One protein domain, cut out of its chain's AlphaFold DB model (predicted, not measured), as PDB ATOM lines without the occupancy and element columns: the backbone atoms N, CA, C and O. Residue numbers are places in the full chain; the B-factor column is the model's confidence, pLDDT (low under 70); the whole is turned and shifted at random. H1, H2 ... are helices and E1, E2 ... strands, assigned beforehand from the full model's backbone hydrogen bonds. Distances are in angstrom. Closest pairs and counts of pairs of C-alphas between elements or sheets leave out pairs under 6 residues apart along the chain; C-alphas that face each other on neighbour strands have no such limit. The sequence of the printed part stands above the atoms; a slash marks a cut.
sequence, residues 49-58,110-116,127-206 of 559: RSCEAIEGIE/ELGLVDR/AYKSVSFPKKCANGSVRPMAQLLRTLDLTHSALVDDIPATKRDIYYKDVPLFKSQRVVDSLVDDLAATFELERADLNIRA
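Overview. This is residues 49 to 58, 110 to 116 and 127 to 206 of the 559 residues of the protein "Meiotic recombination protein SPO11" of Hypsizygus marmoreus (UniProt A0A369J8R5). A small ribbon of two strands packs with E2 on the first residues of H2 and with E1 on the last part of H5, and these two longer helices cross each other in the core. H1 packs on the last part of H2, while the short helices H3 and H4 pack on H5 and on H2 respectively. The 97 printed residues hold five named helices and two named strands in the order H1, E1, E2, H2, H3, H4, H5; the sheet, E1 - E2, is antiparallel, and the class is mostly helix. The whole is compact, with a radius of gyration of the C-alphas of 13.1 A and spans of 41 by 28 by 21 A.

Arrangement. E1, residues 110 to 114, and E2, residues 128 to 133, are antiparallel neighbours at 153 degrees, with N 113 and O 129 2.9 A apart and N 129 and O 113 2.7 A apart, both within hydrogen-bond range. The closest C-alphas of E2 and H2, residues 143 to 160, are those of Val 131 and Met 145, 6.4 A apart. Those of E1 and H5, residues 181 to 195, are Val 114 and Thr 194, 5.1 A apart. H2 is the hub, touching three helices. With residues 148 to 151 alone it touches residues 184 to 188 of H5, closest at the C-alphas of Leu 148 and Leu 187, 6.7 A, at a steep tilt of 66 degrees, the same way. With residues 152 to 160 alone it touches H1, residues 49 to 58, closest at the C-alphas of Ile 54 and His 156, 6.4 A, at a steep tilt of 39 degrees, opposite ways. With residues 143 to 147 alone it touches H4, residues 175 to 178, closest at the C-alphas of Gln 147 and Leu 177, 6.6 A. H3, residues 167 to 173, touches H5 at a steep tilt of 64 degrees, opposite ways, with the C-alphas of Tyr 171 and Gln 181 closest at 5.9 A. H1 and H3 are apart. In H1, H2, H3 and H5 every O i to N i+4 pair is within hydrogen-bond range; H4 is too short for such a pair.

Along the chain. H1 begins at C-alpha 49, (123.947, 133.516, 124.881), and is 14.2 A long. E1 measures 12.8 A and E2 15.8 A. H2 runs 25.3 A from C-alpha 143 at (130.772, 110.426, 107.849). H3 measures 10.1 A and H4 5.3 A. H5 runs 21.5 A to C-alpha 195 at (127.438, 130.932, 115.617).

Size, cuts and confidence. The C-alphas farthest apart, of Arg 49 and Ala 138, are 41.4 A apart. Residues 59 to 109 and 117 to 126 are cut out; the C-alpha gaps are 15.7 A from 58 to 110 and 7.4 A from 116 to 127. Of the links printed whole, none is long. Mean pLDDT of the printed part is 78.8, and residues 110 to 116 and 127 to 141 are under 70.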
ATOM      1  N   ARG A  49     123.096 134.069 125.946       74.56
ATOM      2  CA  ARG A  49     123.947 133.516 124.881       74.56
ATOM      3  C   ARG A  49     123.798 132.011 124.698       74.56
ATOM      4  O   ARG A  49     123.947 131.516 123.588       74.56
ATOM      5  N   SER A  50     123.485 131.283 125.766       76.50
ATOM      6  CA  SER A  50     123.148 129.861 125.691       76.50
ATOM      7  C   SER A  50     121.819 129.656 124.956       76.50
ATOM      8  O   SER A  50     121.700 128.709 124.187       76.50
ATOM      9  N   CYS A  51     120.855 130.572 125.104       79.88
ATOM     10  CA  CYS A  51     119.624 130.560 124.304       79.88
ATOM     11  C   CYS A  51     119.908 130.805 122.811       79.88
ATOM     12  O   CYS A  51     119.450 130.033 121.973       79.88
ATOM     13  N   GLU A  52     120.737 131.803 122.481       83.25
ATOM     14  CA  GLU A  52     121.192 132.061 121.100       83.25
ATOM     15  C   GLU A  52     121.923 130.844 120.501       83.25
ATOM     16  O   GLU A  52     121.760 130.515 119.323       83.25
ATOM     17  N   ALA A  53     122.684 130.114 121.326       81.94
ATOM     18  CA  ALA A  53     123.338 128.871 120.929       81.94
ATOM     19  C   ALA A  53     122.343 127.770 120.547       81.94
ATOM     20  O   ALA A  53     122.547 127.082 119.542       81.94
ATOM     21  N   ILE A  54     121.287 127.594 121.344       86.56
ATOM     22  CA  ILE A  54     120.242 126.596 121.094       86.56
ATOM     23  C   ILE A  54     119.513 126.937 119.794       86.56
ATOM     24  O   ILE A  54     119.461 126.090 118.902       86.56
ATOM     25  N   GLU A  55     119.060 128.184 119.634       85.25
ATOM     26  CA  GLU A  55     118.378 128.652 118.420       85.25
ATOM     27  C   GLU A  55     119.246 128.445 117.168       85.25
ATOM     28  O   GLU A  55     118.792 127.882 116.171       85.25
ATOM     29  N   GLY A  56     120.534 128.804 117.232       82.69
ATOM     30  CA  GLY A  56     121.464 128.610 116.116       82.69
ATOM     31  C   GLY A  56     121.664 127.136 115.737       82.69
ATOM     32  O   GLY A  56     121.750 126.793 114.549       82.69
ATOM     33  N   ILE A  57     121.720 126.240 116.728       85.69
ATOM     34  CA  ILE A  57     121.813 124.793 116.493       85.69
ATOM     35  C   ILE A  57     120.519 124.270 115.861       85.69
ATOM     36  O   ILE A  57     120.585 123.541 114.862       85.69
ATOM     37  N   GLU A  58     119.363 124.647 116.399       87.69
ATOM     38  CA  GLU A  58     118.054 124.240 115.890       87.69
ATOM     39  C   GLU A  58     117.841 124.711 114.452       87.69
ATOM     40  O   GLU A  58     117.491 123.897 113.596       87.69
ATOM     41  N   GLU A 110     123.757 121.003 101.607       67.50
ATOM     42  CA  GLU A 110     124.950 121.740 102.011       67.50
ATOM     43  C   GLU A 110     124.687 122.454 103.334       67.50
ATOM     44  O   GLU A 110     123.762 123.256 103.439       67.50
ATOM     45  N   LEU A 111     125.518 122.158 104.333       67.12
ATOM     46  CA  LEU A 111     125.613 122.942 105.560       67.12
ATOM     47  C   LEU A 111     126.896 123.763 105.501       67.12
ATOM     48  O   LEU A 111     127.978 123.205 105.295       67.12
ATOM     49  N   GLY A 112     126.774 125.083 105.612       65.56
ATOM     50  CA  GLY A 112     127.913 125.991 105.671       65.56
ATOM     51  C   GLY A 112     128.457 126.058 107.091       65.56
ATOM     52  O   GLY A 112     127.720 126.386 108.007       65.56
ATOM     53  N   LEU A 113     129.742 125.757 107.260       67.50
ATOM     54  CA  LEU A 113     130.492 126.051 108.481       67.50
ATOM     55  C   LEU A 113     131.531 127.118 108.169       67.50
ATOM     56  O   LEU A 113     132.030 127.166 107.044       67.50
ATOM     57  N   VAL A 114     131.911 127.938 109.135       66.38
ATOM     58  CA  VAL A 114     133.023 128.878 108.955       66.38
ATOM     59  C   VAL A 114     134.357 128.111 108.856       66.38
ATOM     60  O   VAL A 114     134.686 127.261 109.677       66.38
ATOM     61  N   ASP A 115     135.140 128.385 107.809       60.12
ATOM     62  CA  ASP A 115     136.485 127.854 107.572       60.12
ATOM     63  C   ASP A 115     137.543 128.740 108.237       60.12
ATOM     64  O   ASP A 115     138.065 129.694 107.655       60.12
ATOM     65  N   ARG A 116     137.924 128.358 109.454       59.56
ATOM     66  CA  ARG A 116     138.954 129.025 110.263       59.56
ATOM     67  C   ARG A 116     140.376 129.005 109.685       59.56
ATOM     68  O   ARG A 116     141.268 129.635 110.248       59.56
ATOM     69  N   ALA A 127     135.425 133.046 105.535       54.09
ATOM     70  CA  ALA A 127     135.381 132.000 104.517       54.09
ATOM     71  C   ALA A 127     134.486 130.858 105.017       54.09
ATOM     72  O   ALA A 127     134.619 130.464 106.165       54.09
ATOM     73  N   TYR A 128     133.618 130.295 104.174       59.41
ATOM     74  CA  TYR A 128     132.769 129.155 104.540       59.41
ATOM     75  C   TYR A 128     133.264 127.852 103.896       59.41
ATOM     76  O   TYR A 128     133.642 127.809 102.721       59.41
ATOM     77  N   LYS A 129     133.221 126.759 104.657       63.09
ATOM     78  CA  LYS A 129     133.395 125.373 104.224       63.09
ATOM     79  C   LYS A 129     132.034 124.686 104.220       63.09
ATOM     80  O   LYS A 129     131.456 124.446 105.275       63.09
ATOM     81  N   SER A 130     131.544 124.305 103.039       61.66
ATOM     82  CA  SER A 130     130.307 123.527 102.955       61.66
ATOM     83  C   SER A 130     130.556 122.036 103.199       61.66
ATOM     84  O   SER A 130     131.323 121.367 102.493       61.66
ATOM     85  N   VAL A 131     129.900 121.484 104.221       66.56
ATOM     86  CA  VAL A 131     129.772 120.039 104.417       66.56
ATOM     87  C   VAL A 131     128.609 119.583 103.556       66.56
ATOM     88  O   VAL A 131     127.452 119.884 103.829       66.56
ATOM     89  N   SER A 132     128.931 118.884 102.469       62.09
ATOM     90  CA  SER A 132     127.934 118.542 101.464       62.09
ATOM     91  C   SER A 132     127.629 117.053 101.379       62.09
ATOM     92  O   SER A 132     128.557 116.241 101.281       62.09
ATOM     93  N   PHE A 133     126.349 116.714 101.287       62.16
ATOM     94  CA  PHE A 133     125.855 115.359 101.099       62.16
ATOM     95  C   PHE A 133     124.928 115.265  99.871       62.16
ATOM     96  O   PHE A 133     124.039 116.098  99.717       62.16
ATOM     97  N   PRO A 134     125.090 114.260  98.988       54.72
ATOM     98  CA  PRO A 134     126.184 113.289  98.928       54.72
ATOM     99  C   PRO A 134     127.478 113.895  98.350       54.72
ATOM    100  O   PRO A 134     127.467 114.664  97.385       54.72
ATOM    101  N   LYS A 135     128.632 113.520  98.922       61.09
ATOM    102  CA  LYS A 135     129.955 113.947  98.438       61.09
ATOM    103  C   LYS A 135     130.344 113.143  97.191       61.09
ATOM    104  O   LYS A 135     130.303 111.915  97.213       61.09
ATOM    105  N   LYS A 136     130.765 113.818  96.114       53.69
ATOM    106  CA  LYS A 136     131.283 113.184  94.884       53.69
ATOM    107  C   LYS A 136     132.675 112.576  95.133       53.69
ATOM    108  O   LYS A 136     133.684 113.161  94.756       53.69
ATOM    109  N   CYS A 137     132.745 111.428  95.797       50.31
ATOM    110  CA  CYS A 137     133.951 110.603  95.905       50.31
ATOM    111  C   CYS A 137     133.561 109.129  95.715       50.31
ATOM    112  O   CYS A 137     132.427 108.771  96.021       50.31
ATOM    113  N   ALA A 138     134.490 108.289  95.237       48.16
ATOM    114  CA  ALA A 138     134.251 106.861  94.970       48.16
ATOM    115  C   ALA A 138     133.646 106.112  96.178       48.16
ATOM    116  O   ALA A 138     132.803 105.242  96.005       48.16
ATOM    117  N   ASN A 139     133.990 106.560  97.392       49.22
ATOM    118  CA  ASN A 139     133.343 106.186  98.644       49.22
ATOM    119  C   ASN A 139     132.622 107.433  99.177       49.22
ATOM    120  O   ASN A 139     133.250 108.278  99.824       49.22
ATOM    121  N   GLY A 140     131.339 107.605  98.848       54.62
ATOM    122  CA  GLY A 140     130.517 108.740  99.282       54.62
ATOM    123  C   GLY A 140     130.391 108.778 100.803       54.62
ATOM    124  O   GLY A 140     129.459 108.226 101.375       54.62
ATOM    125  N   SER A 141     131.369 109.373 101.482       63.53
ATOM    126  CA  SER A 141     131.429 109.324 102.936       63.53
ATOM    127  C   SER A 141     130.380 110.264 103.523       63.53
ATOM    128  O   SER A 141     130.547 111.480 103.491       63.53
ATOM    129  N   VAL A 142     129.312 109.685 104.075       75.81
ATOM    130  CA  VAL A 142     128.305 110.362 104.924       75.81
ATOM    131  C   VAL A 142     128.920 110.812 106.252       75.81
ATOM    132  O   VAL A 142     128.377 111.641 106.969       75.81
ATOM    133  N   ARG A 143     130.102 110.280 106.566       80.69
ATOM    134  CA  ARG A 143     130.772 110.426 107.849       80.69
ATOM    135  C   ARG A 143     130.979 111.878 108.294       80.69
ATOM    136  O   ARG A 143     130.674 112.125 109.447       80.69
ATOM    137  N   PRO A 144     131.437 112.836 107.463       80.81
ATOM    138  CA  PRO A 144     131.607 114.219 107.916       80.81
ATOM    139  C   PRO A 144     130.282 114.892 108.285       80.81
ATOM    140  O   PRO A 144     130.241 115.667 109.229       80.81
ATOM    141  N   MET A 145     129.202 114.563 107.567       81.88
ATOM    142  CA  MET A 145     127.859 115.052 107.886       81.88
ATOM    143  C   MET A 145     127.349 114.417 109.183       81.88
ATOM    144  O   MET A 145     126.884 115.119 110.068       81.88
ATOM    145  N   ALA A 146     127.517 113.101 109.338       85.12
ATOM    146  CA  ALA A 146     127.153 112.397 110.565       85.12
ATOM    147  C   ALA A 146     127.960 112.884 111.784       85.12
ATOM    148  O   ALA A 146     127.406 113.024 112.863       85.12
ATOM    149  N   GLN A 147     129.254 113.170 111.611       87.94
ATOM    150  CA  GLN A 147     130.103 113.748 112.655       87.94
ATOM    151  C   GLN A 147     129.616 115.140 113.063       87.94
ATOM    152  O   GLN A 147     129.545 115.405 114.254       87.94
ATOM    153  N   LEU A 148     129.254 115.995 112.100       86.88
ATOM    154  CA  LEU A 148     128.702 117.322 112.377       86.88
ATOM    155  C   LEU A 148     127.375 117.234 113.139       86.88
ATOM    156  O   LEU A 148     127.260 117.818 114.209       86.88
ATOM    157  N   LEU A 149     126.410 116.467 112.623       87.25
ATOM    158  CA  LEU A 149     125.102 116.293 113.263       87.25
ATOM    159  C   LEU A 149     125.233 115.696 114.662       87.25
ATOM    160  O   LEU A 149     124.542 116.128 115.574       87.25
ATOM    161  N   ARG A 150     126.153 114.745 114.857       90.38
ATOM    162  CA  ARG A 150     126.399 114.180 116.184       90.38
ATOM    163  C   ARG A 150     127.058 115.179 117.130       90.38
ATOM    164  O   ARG A 150     126.733 115.184 118.308       90.38
ATOM    165  N   THR A 151     127.977 116.016 116.652       89.25
ATOM    166  CA  THR A 151     128.525 117.099 117.481       89.25
ATOM    167  C   THR A 151     127.432 118.102 117.858       89.25
ATOM    168  O   THR A 151     127.384 118.486 119.020       89.25
ATOM    169  N   LEU A 152     126.546 118.478 116.928       88.75
ATOM    170  CA  LEU A 152     125.404 119.362 117.201       88.75
ATOM    171  C   LEU A 152     124.469 118.765 118.253       88.75
ATOM    172  O   LEU A 152     124.198 119.424 119.243       88.75
ATOM    173  N   ASP A 153     124.065 117.506 118.087       90.75
ATOM    174  CA  ASP A 153     123.222 116.764 119.032       90.75
ATOM    175  C   ASP A 153     123.826 116.734 120.445       90.75
ATOM    176  O   ASP A 153     123.192 117.130 121.414       90.75
ATOM    177  N   LEU A 154     125.107 116.369 120.565       90.12
ATOM    178  CA  LEU A 154     125.785 116.328 121.863       90.12
ATOM    179  C   LEU A 154     125.974 117.708 122.505       90.12
ATOM    180  O   LEU A 154     126.024 117.786 123.730       90.12
ATOM    181  N   THR A 155     126.112 118.759 121.694       89.12
ATOM    182  CA  THR A 155     126.211 120.148 122.174       89.12
ATOM    183  C   THR A 155     124.841 120.652 122.616       89.12
ATOM    184  O   THR A 155     124.720 121.238 123.681       89.12
ATOM    185  N   HIS A 156     123.798 120.345 121.846       89.56
ATOM    186  CA  HIS A 156     122.416 120.654 122.177       89.56
ATOM    187  C   HIS A 156     121.986 119.982 123.484       89.56
ATOM    188  O   HIS A 156     121.484 120.662 124.366       89.56
ATOM    189  N   SER A 157     122.250 118.681 123.671       88.75
ATOM    190  CA  SER A 157     121.973 118.016 124.954       88.75
ATOM    191  C   SER A 157     122.735 118.658 126.114       88.75
ATOM    192  O   SER A 157     122.165 118.846 127.175       88.75
ATOM    193  N   ALA A 158     124.004 119.040 125.921       88.38
ATOM    194  CA  ALA A 158     124.768 119.719 126.971       88.38
ATOM    195  C   ALA A 158     124.164 121.084 127.348       88.38
ATOM    196  O   ALA A 158     124.232 121.475 128.508       88.38
ATOM    197  N   LEU A 159     123.575 121.800 126.387       88.56
ATOM    198  CA  LEU A 159     122.910 123.083 126.618       88.56
ATOM    199  C   LEU A 159     121.538 122.925 127.282       88.56
ATOM    200  O   LEU A 159     121.237 123.662 128.210       88.56
ATOM    201  N   VAL A 160     120.729 121.968 126.822       89.06
ATOM    202  CA  VAL A 160     119.375 121.729 127.348       89.06
ATOM    203  C   VAL A 160     119.411 121.110 128.743       89.06
ATOM    204  O   VAL A 160     118.647 121.522 129.607       89.06
ATOM    205  N   ASP A 161     120.308 120.149 128.975       87.00
ATOM    206  CA  ASP A 161     120.445 119.492 130.280       87.00
ATOM    207  C   ASP A 161     121.241 120.355 131.286       87.00
ATOM    208  O   ASP A 161     121.373 119.973 132.445       87.00
ATOM    209  N   ASP A 162     121.833 121.470 130.837       84.06
ATOM    210  CA  ASP A 162     122.798 122.312 131.569       84.06
ATOM    211  C   ASP A 162     123.993 121.532 132.169       84.06
ATOM    212  O   ASP A 162     124.650 121.943 133.127       84.06
ATOM    213  N   ILE A 163     124.337 120.379 131.579       85.56
ATOM    214  CA  ILE A 163     125.472 119.557 132.013       85.56
ATOM    215  C   ILE A 163     126.707 119.905 131.168       85.56
ATOM    216  O   ILE A 163     126.751 119.560 129.980       85.56
ATOM    217  N   PRO A 164     127.766 120.491 131.762       84.50
ATOM    218  CA  PRO A 164     128.958 120.862 131.015       84.50
ATOM    219  C   PRO A 164     129.668 119.629 130.454       84.50
ATOM    220  O   PRO A 164     129.994 118.681 131.174       84.50
ATOM    221  N   ALA A 165     129.974 119.657 129.157       87.00
ATOM    222  CA  ALA A 165     130.663 118.568 128.470       87.00
ATOM    223  C   ALA A 165     132.096 118.960 128.094       87.00
ATOM    224  O   ALA A 165     132.350 120.065 127.620       87.00
ATOM    225  N   THR A 166     133.066 118.048 128.208       86.88
ATOM    226  CA  THR A 166     134.406 118.296 127.654       86.88
ATOM    227  C   THR A 166     134.537 117.742 126.235       86.88
ATOM    228  O   THR A 166     133.893 116.766 125.842       86.88
ATOM    229  N   LYS A 167     135.477 118.285 125.449       86.19
ATOM    230  CA  LYS A 167     135.812 117.750 124.109       86.19
ATOM    231  C   LYS A 167     136.191 116.264 124.128       86.19
ATOM    232  O   LYS A 167     136.023 115.561 123.132       86.19
ATOM    233  N   ARG A 168     136.745 115.783 125.245       84.31
ATOM    234  CA  ARG A 168     137.064 114.363 125.419       84.31
ATOM    235  C   ARG A 168     135.810 113.540 125.645       84.31
ATOM    236  O   ARG A 168     135.713 112.478 125.044       84.31
ATOM    237  N   ASP A 169     134.859 114.042 126.419       86.94
ATOM    238  CA  ASP A 169     133.596 113.345 126.670       86.94
ATOM    239  C   ASP A 169     132.818 113.185 125.366       86.94
ATOM    240  O   ASP A 169     132.405 112.078 125.027       86.94
ATOM    241  N   ILE A 170     132.755 114.244 124.547       87.69
ATOM    242  CA  ILE A 170     132.172 114.192 123.196       87.69
ATOM    243  C   ILE A 170     132.868 113.124 122.333       87.69
ATOM    244  O   ILE A 170     132.213 112.352 121.633       87.69
ATOM    245  N   TYR A 171     134.202 113.036 122.395       87.69
ATOM    246  CA  TYR A 171     134.958 112.012 121.669       87.69
ATOM    247  C   TYR A 171     134.672 110.587 122.171       87.69
ATOM    248  O   TYR A 171     134.570 109.673 121.350       87.69
ATOM    249  N   TYR A 172     134.546 110.390 123.485       88.25
ATOM    250  CA  TYR A 172     134.305 109.077 124.083       88.25
ATOM    251  C   TYR A 172     132.868 108.588 123.914       88.25
ATOM    252  O   TYR A 172     132.682 107.376 123.813       88.25
ATOM    253  N   LYS A 173     131.888 109.493 123.788       88.31
ATOM    254  CA  LYS A 173     130.502 109.126 123.466       88.31
ATOM    255  C   LYS A 173     130.411 108.335 122.154       88.31
ATOM    256  O   LYS A 173     129.684 107.353 122.109       88.31
ATOM    257  N   ASP A 174     131.206 108.686 121.129       86.94
ATOM    258  CA  ASP A 174     131.226 107.970 119.838       86.94
ATOM    259  C   ASP A 174     132.615 107.864 119.182       86.94
ATOM    260  O   ASP A 174     132.865 108.312 118.051       86.94
ATOM    261  N   VAL A 175     133.530 107.158 119.847       88.38
ATOM    262  CA  VAL A 175     134.862 106.818 119.313       88.38
ATOM    263  C   VAL A 175     134.837 106.254 117.873       88.38
ATOM    264  O   VAL A 175     135.634 106.722 117.043       88.38
ATOM    265  N   PRO A 176     133.947 105.304 117.490       86.31
ATOM    266  CA  PRO A 176     133.948 104.748 116.134       86.31
ATOM    267  C   PRO A 176     133.539 105.767 115.061       86.31
ATOM    268  O   PRO A 176     133.985 105.656 113.907       86.31
ATOM    269  N   LEU A 177     132.748 106.787 115.414       85.94
ATOM    270  CA  LEU A 177     132.322 107.853 114.507       85.94
ATOM    271  C   LEU A 177     133.387 108.943 114.370       85.94
ATOM    272  O   LEU A 177     133.647 109.405 113.256       85.94
ATOM    273  N   PHE A 178     134.088 109.313 115.439       85.19
ATOM    274  CA  PHE A 178     135.080 110.390 115.373       85.19
ATOM    275  C   PHE A 178     136.468 109.928 114.926       85.19
ATOM    276  O   PHE A 178     137.118 110.664 114.182       85.19
ATOM    277  N   LYS A 179     136.904 108.700 115.260       85.69
ATOM    278  CA  LYS A 179     138.262 108.137 115.021       85.69
ATOM    279  C   LYS A 179     139.418 108.899 115.681       85.69
ATOM    280  O   LYS A 179     140.387 108.278 116.096       85.69
ATOM    281  N   SER A 180     139.369 110.228 115.725       84.81
ATOM    282  CA  SER A 180     140.410 111.079 116.287       84.81
ATOM    283  C   SER A 180     139.800 112.265 117.018       84.81
ATOM    284  O   SER A 180     138.937 112.952 116.474       84.81
ATOM    285  N   GLN A 181     140.331 112.561 118.204       84.44
ATOM    286  CA  GLN A 181     139.943 113.727 118.999       84.44
ATOM    287  C   GLN A 181     140.093 115.047 118.221       84.44
ATOM    288  O   GLN A 181     139.261 115.934 118.354       84.44
ATOM    289  N   ARG A 182     141.079 115.144 117.312       83.44
ATOM    290  CA  ARG A 182     141.287 116.343 116.477       83.44
ATOM    291  C   ARG A 182     140.073 116.702 115.617       83.44
ATOM    292  O   ARG A 182     139.917 117.861 115.245       83.44
ATOM    293  N   VAL A 183     139.252 115.713 115.255       84.69
ATOM    294  CA  VAL A 183     138.030 115.938 114.473       84.69
ATOM    295  C   VAL A 183     136.989 116.645 115.333       84.69
ATOM    296  O   VAL A 183     136.449 117.649 114.890       84.69
ATOM    297  N   VAL A 184     136.776 116.172 116.565       86.31
ATOM    298  CA  VAL A 184     135.887 116.822 117.542       86.31
ATOM    299  C   VAL A 184     136.387 118.227 117.852       86.31
ATOM    300  O   VAL A 184     135.616 119.174 117.768       86.31
ATOM    301  N   ASP A 185     137.690 118.378 118.108       84.19
ATOM    302  CA  ASP A 185     138.288 119.685 118.382       84.19
ATOM    303  C   ASP A 185     138.030 120.673 117.239       84.19
ATOM    304  O   ASP A 185     137.741 121.834 117.504       84.19
ATOM    305  N   SER A 186     138.125 120.227 115.978       83.38
ATOM    306  CA  SER A 186     137.820 121.083 114.830       83.38
ATOM    307  C   SER A 186     136.348 121.395 114.701       83.38
ATOM    308  O   SER A 186     136.031 122.547 114.476       83.38
ATOM    309  N   LEU A 187     135.473 120.402 114.833       86.31
ATOM    310  CA  LEU A 187     134.039 120.609 114.658       86.31
ATOM    311  C   LEU A 187     133.478 121.551 115.719       86.31
ATOM    312  O   LEU A 187     132.747 122.462 115.368       86.31
ATOM    313  N   VAL A 188     133.871 121.380 116.984       86.31
ATOM    314  CA  VAL A 188     133.460 122.279 118.071       86.31
ATOM    315  C   VAL A 188     133.947 123.707 117.817       86.31
ATOM    316  O   VAL A 188     133.182 124.651 117.962       86.31
ATOM    317  N   ASP A 189     135.204 123.873 117.395       81.12
ATOM    318  CA  ASP A 189     135.754 125.199 117.097       81.12
ATOM    319  C   ASP A 189     135.100 125.840 115.859       81.12
ATOM    320  O   ASP A 189     134.897 127.051 115.830       81.12
ATOM    321  N   ASP A 190     134.798 125.041 114.831       82.62
ATOM    322  CA  ASP A 190     134.135 125.498 113.608       82.62
ATOM    323  C   ASP A 190     132.667 125.879 113.907       82.62
ATOM    324  O   ASP A 190     132.167 126.842 113.333       82.62
ATOM    325  N   LEU A 191     131.989 125.176 114.825       84.19
ATOM    326  CA  LEU A 191     130.632 125.499 115.291       84.19
ATOM    327  C   LEU A 191     130.593 126.789 116.109       84.19
ATOM    328  O   LEU A 191     129.821 127.679 115.768       84.19
ATOM    329  N   ALA A 192     131.469 126.927 117.109       82.31
ATOM    330  CA  ALA A 192     131.609 128.162 117.886       82.31
ATOM    331  C   ALA A 192     131.827 129.372 116.958       82.31
ATOM    332  O   ALA A 192     131.113 130.365 117.028       82.31
ATOM    333  N   ALA A 193     132.724 129.233 115.975       77.62
ATOM    334  CA  ALA A 193     132.961 130.272 114.976       77.62
ATOM    335  C   ALA A 193     131.781 130.510 114.013       77.62
ATOM    336  O   ALA A 193     131.676 131.602 113.464       77.62
ATOM    337  N   THR A 194     130.931 129.511 113.762       79.88
ATOM    338  CA  THR A 194     129.767 129.641 112.865       79.88
ATOM    339  C   THR A 194     128.626 130.400 113.527       79.88
ATOM    340  O   THR A 194     127.952 131.164 112.846       79.88
ATOM    341  N   PHE A 195     128.442 130.214 114.833       79.94
ATOM    342  CA  PHE A 195     127.438 130.932 115.617       79.94
ATOM    343  C   PHE A 195     127.955 132.260 116.183       79.94
ATOM    344  O   PHE A 195     127.205 132.967 116.830       79.94
ATOM    345  N   GLU A 196     129.228 132.601 115.950       78.12
ATOM    346  CA  GLU A 196     129.896 133.753 116.581       78.12
ATOM    347  C   GLU A 196     129.871 133.699 118.123       78.12
ATOM    348  O   GLU A 196     130.005 134.714 118.807       78.12
ATOM    349  N   LEU A 197     129.773 132.481 118.663       79.19
ATOM    350  CA  LEU A 197     129.704 132.179 120.087       79.19
ATOM    351  C   LEU A 197     131.034 131.651 120.619       79.19
ATOM    352  O   LEU A 197     131.904 131.177 119.877       79.19
ATOM    353  N   GLU A 198     131.191 131.694 121.937       73.69
ATOM    354  CA  GLU A 198     132.333 131.095 122.616       73.69
ATOM    355  C   GLU A 198     132.072 129.619 122.932       73.69
ATOM    356  O   GLU A 198     130.946 129.130 122.965       73.69
ATOM    357  N   ARG A 199     133.143 128.866 123.191       78.38
ATOM    358  CA  ARG A 199     133.024 127.453 123.605       78.38
ATOM    359  C   ARG A 199     132.260 127.308 124.923       78.38
ATOM    360  O   ARG A 199     131.557 126.319 125.103       78.38
ATOM    361  N   ALA A 200     132.428 128.303 125.792       77.25
ATOM    362  CA  ALA A 200     131.695 128.497 127.033       77.25
ATOM    363  C   ALA A 200     130.184 128.549 126.784       77.25
ATOM    364  O   ALA A 200     129.424 127.804 127.393       77.25
ATOM    365  N   ASP A 201     129.776 129.370 125.810       81.12
ATOM    366  CA  ASP A 201     128.373 129.597 125.455       81.12
ATOM    367  C   ASP A 201     127.709 128.326 124.891       81.12
ATOM    368  O   ASP A 201     126.497 128.179 124.988       81.12
ATOM    369  N   LEU A 202     128.501 127.383 124.357       82.31
ATOM    370  CA  LEU A 202     128.068 126.048 123.916       82.31
ATOM    371  C   LEU A 202     128.012 125.000 125.050       82.31
ATOM    372  O   LEU A 202     127.844 123.812 124.776       82.31
ATOM    373  N   ASN A 203     128.225 125.404 126.304       84.81
ATOM    374  CA  ASN A 203     128.416 124.536 127.472       84.81
ATOM    375  C   ASN A 203     129.523 123.471 127.287       84.81
ATOM    376  O   ASN A 203     129.484 122.372 127.851       84.81
ATOM    377  N   ILE A 204     130.542 123.787 126.473       84.38
ATOM    378  CA  ILE A 204     131.700 122.915 126.248       84.38
ATOM    379  C   ILE A 204     132.899 123.447 127.025       84.38
ATOM    380  O   ILE A 204     133.700 124.248 126.526       84.38
ATOM    381  N   ARG A 205     133.081 122.930 128.240       80.94
ATOM    382  CA  ARG A 205     134.146 123.381 129.138       80.94
ATOM    383  C   ARG A 205     135.501 122.770 128.788       80.94
ATOM    384  O   ARG A 205     135.657 121.580 128.480       80.94
ATOM    385  N   ALA A 206     136.535 123.602 128.857       73.19
ATOM    386  CA  ALA A 206     137.913 123.147 128.748       73.19
ATOM    387  C   ALA A 206     138.382 122.563 130.086       73.19
ATOM    388  O   ALA A 206     138.268 123.201 131.126       73.19
TER     389      ALA A 206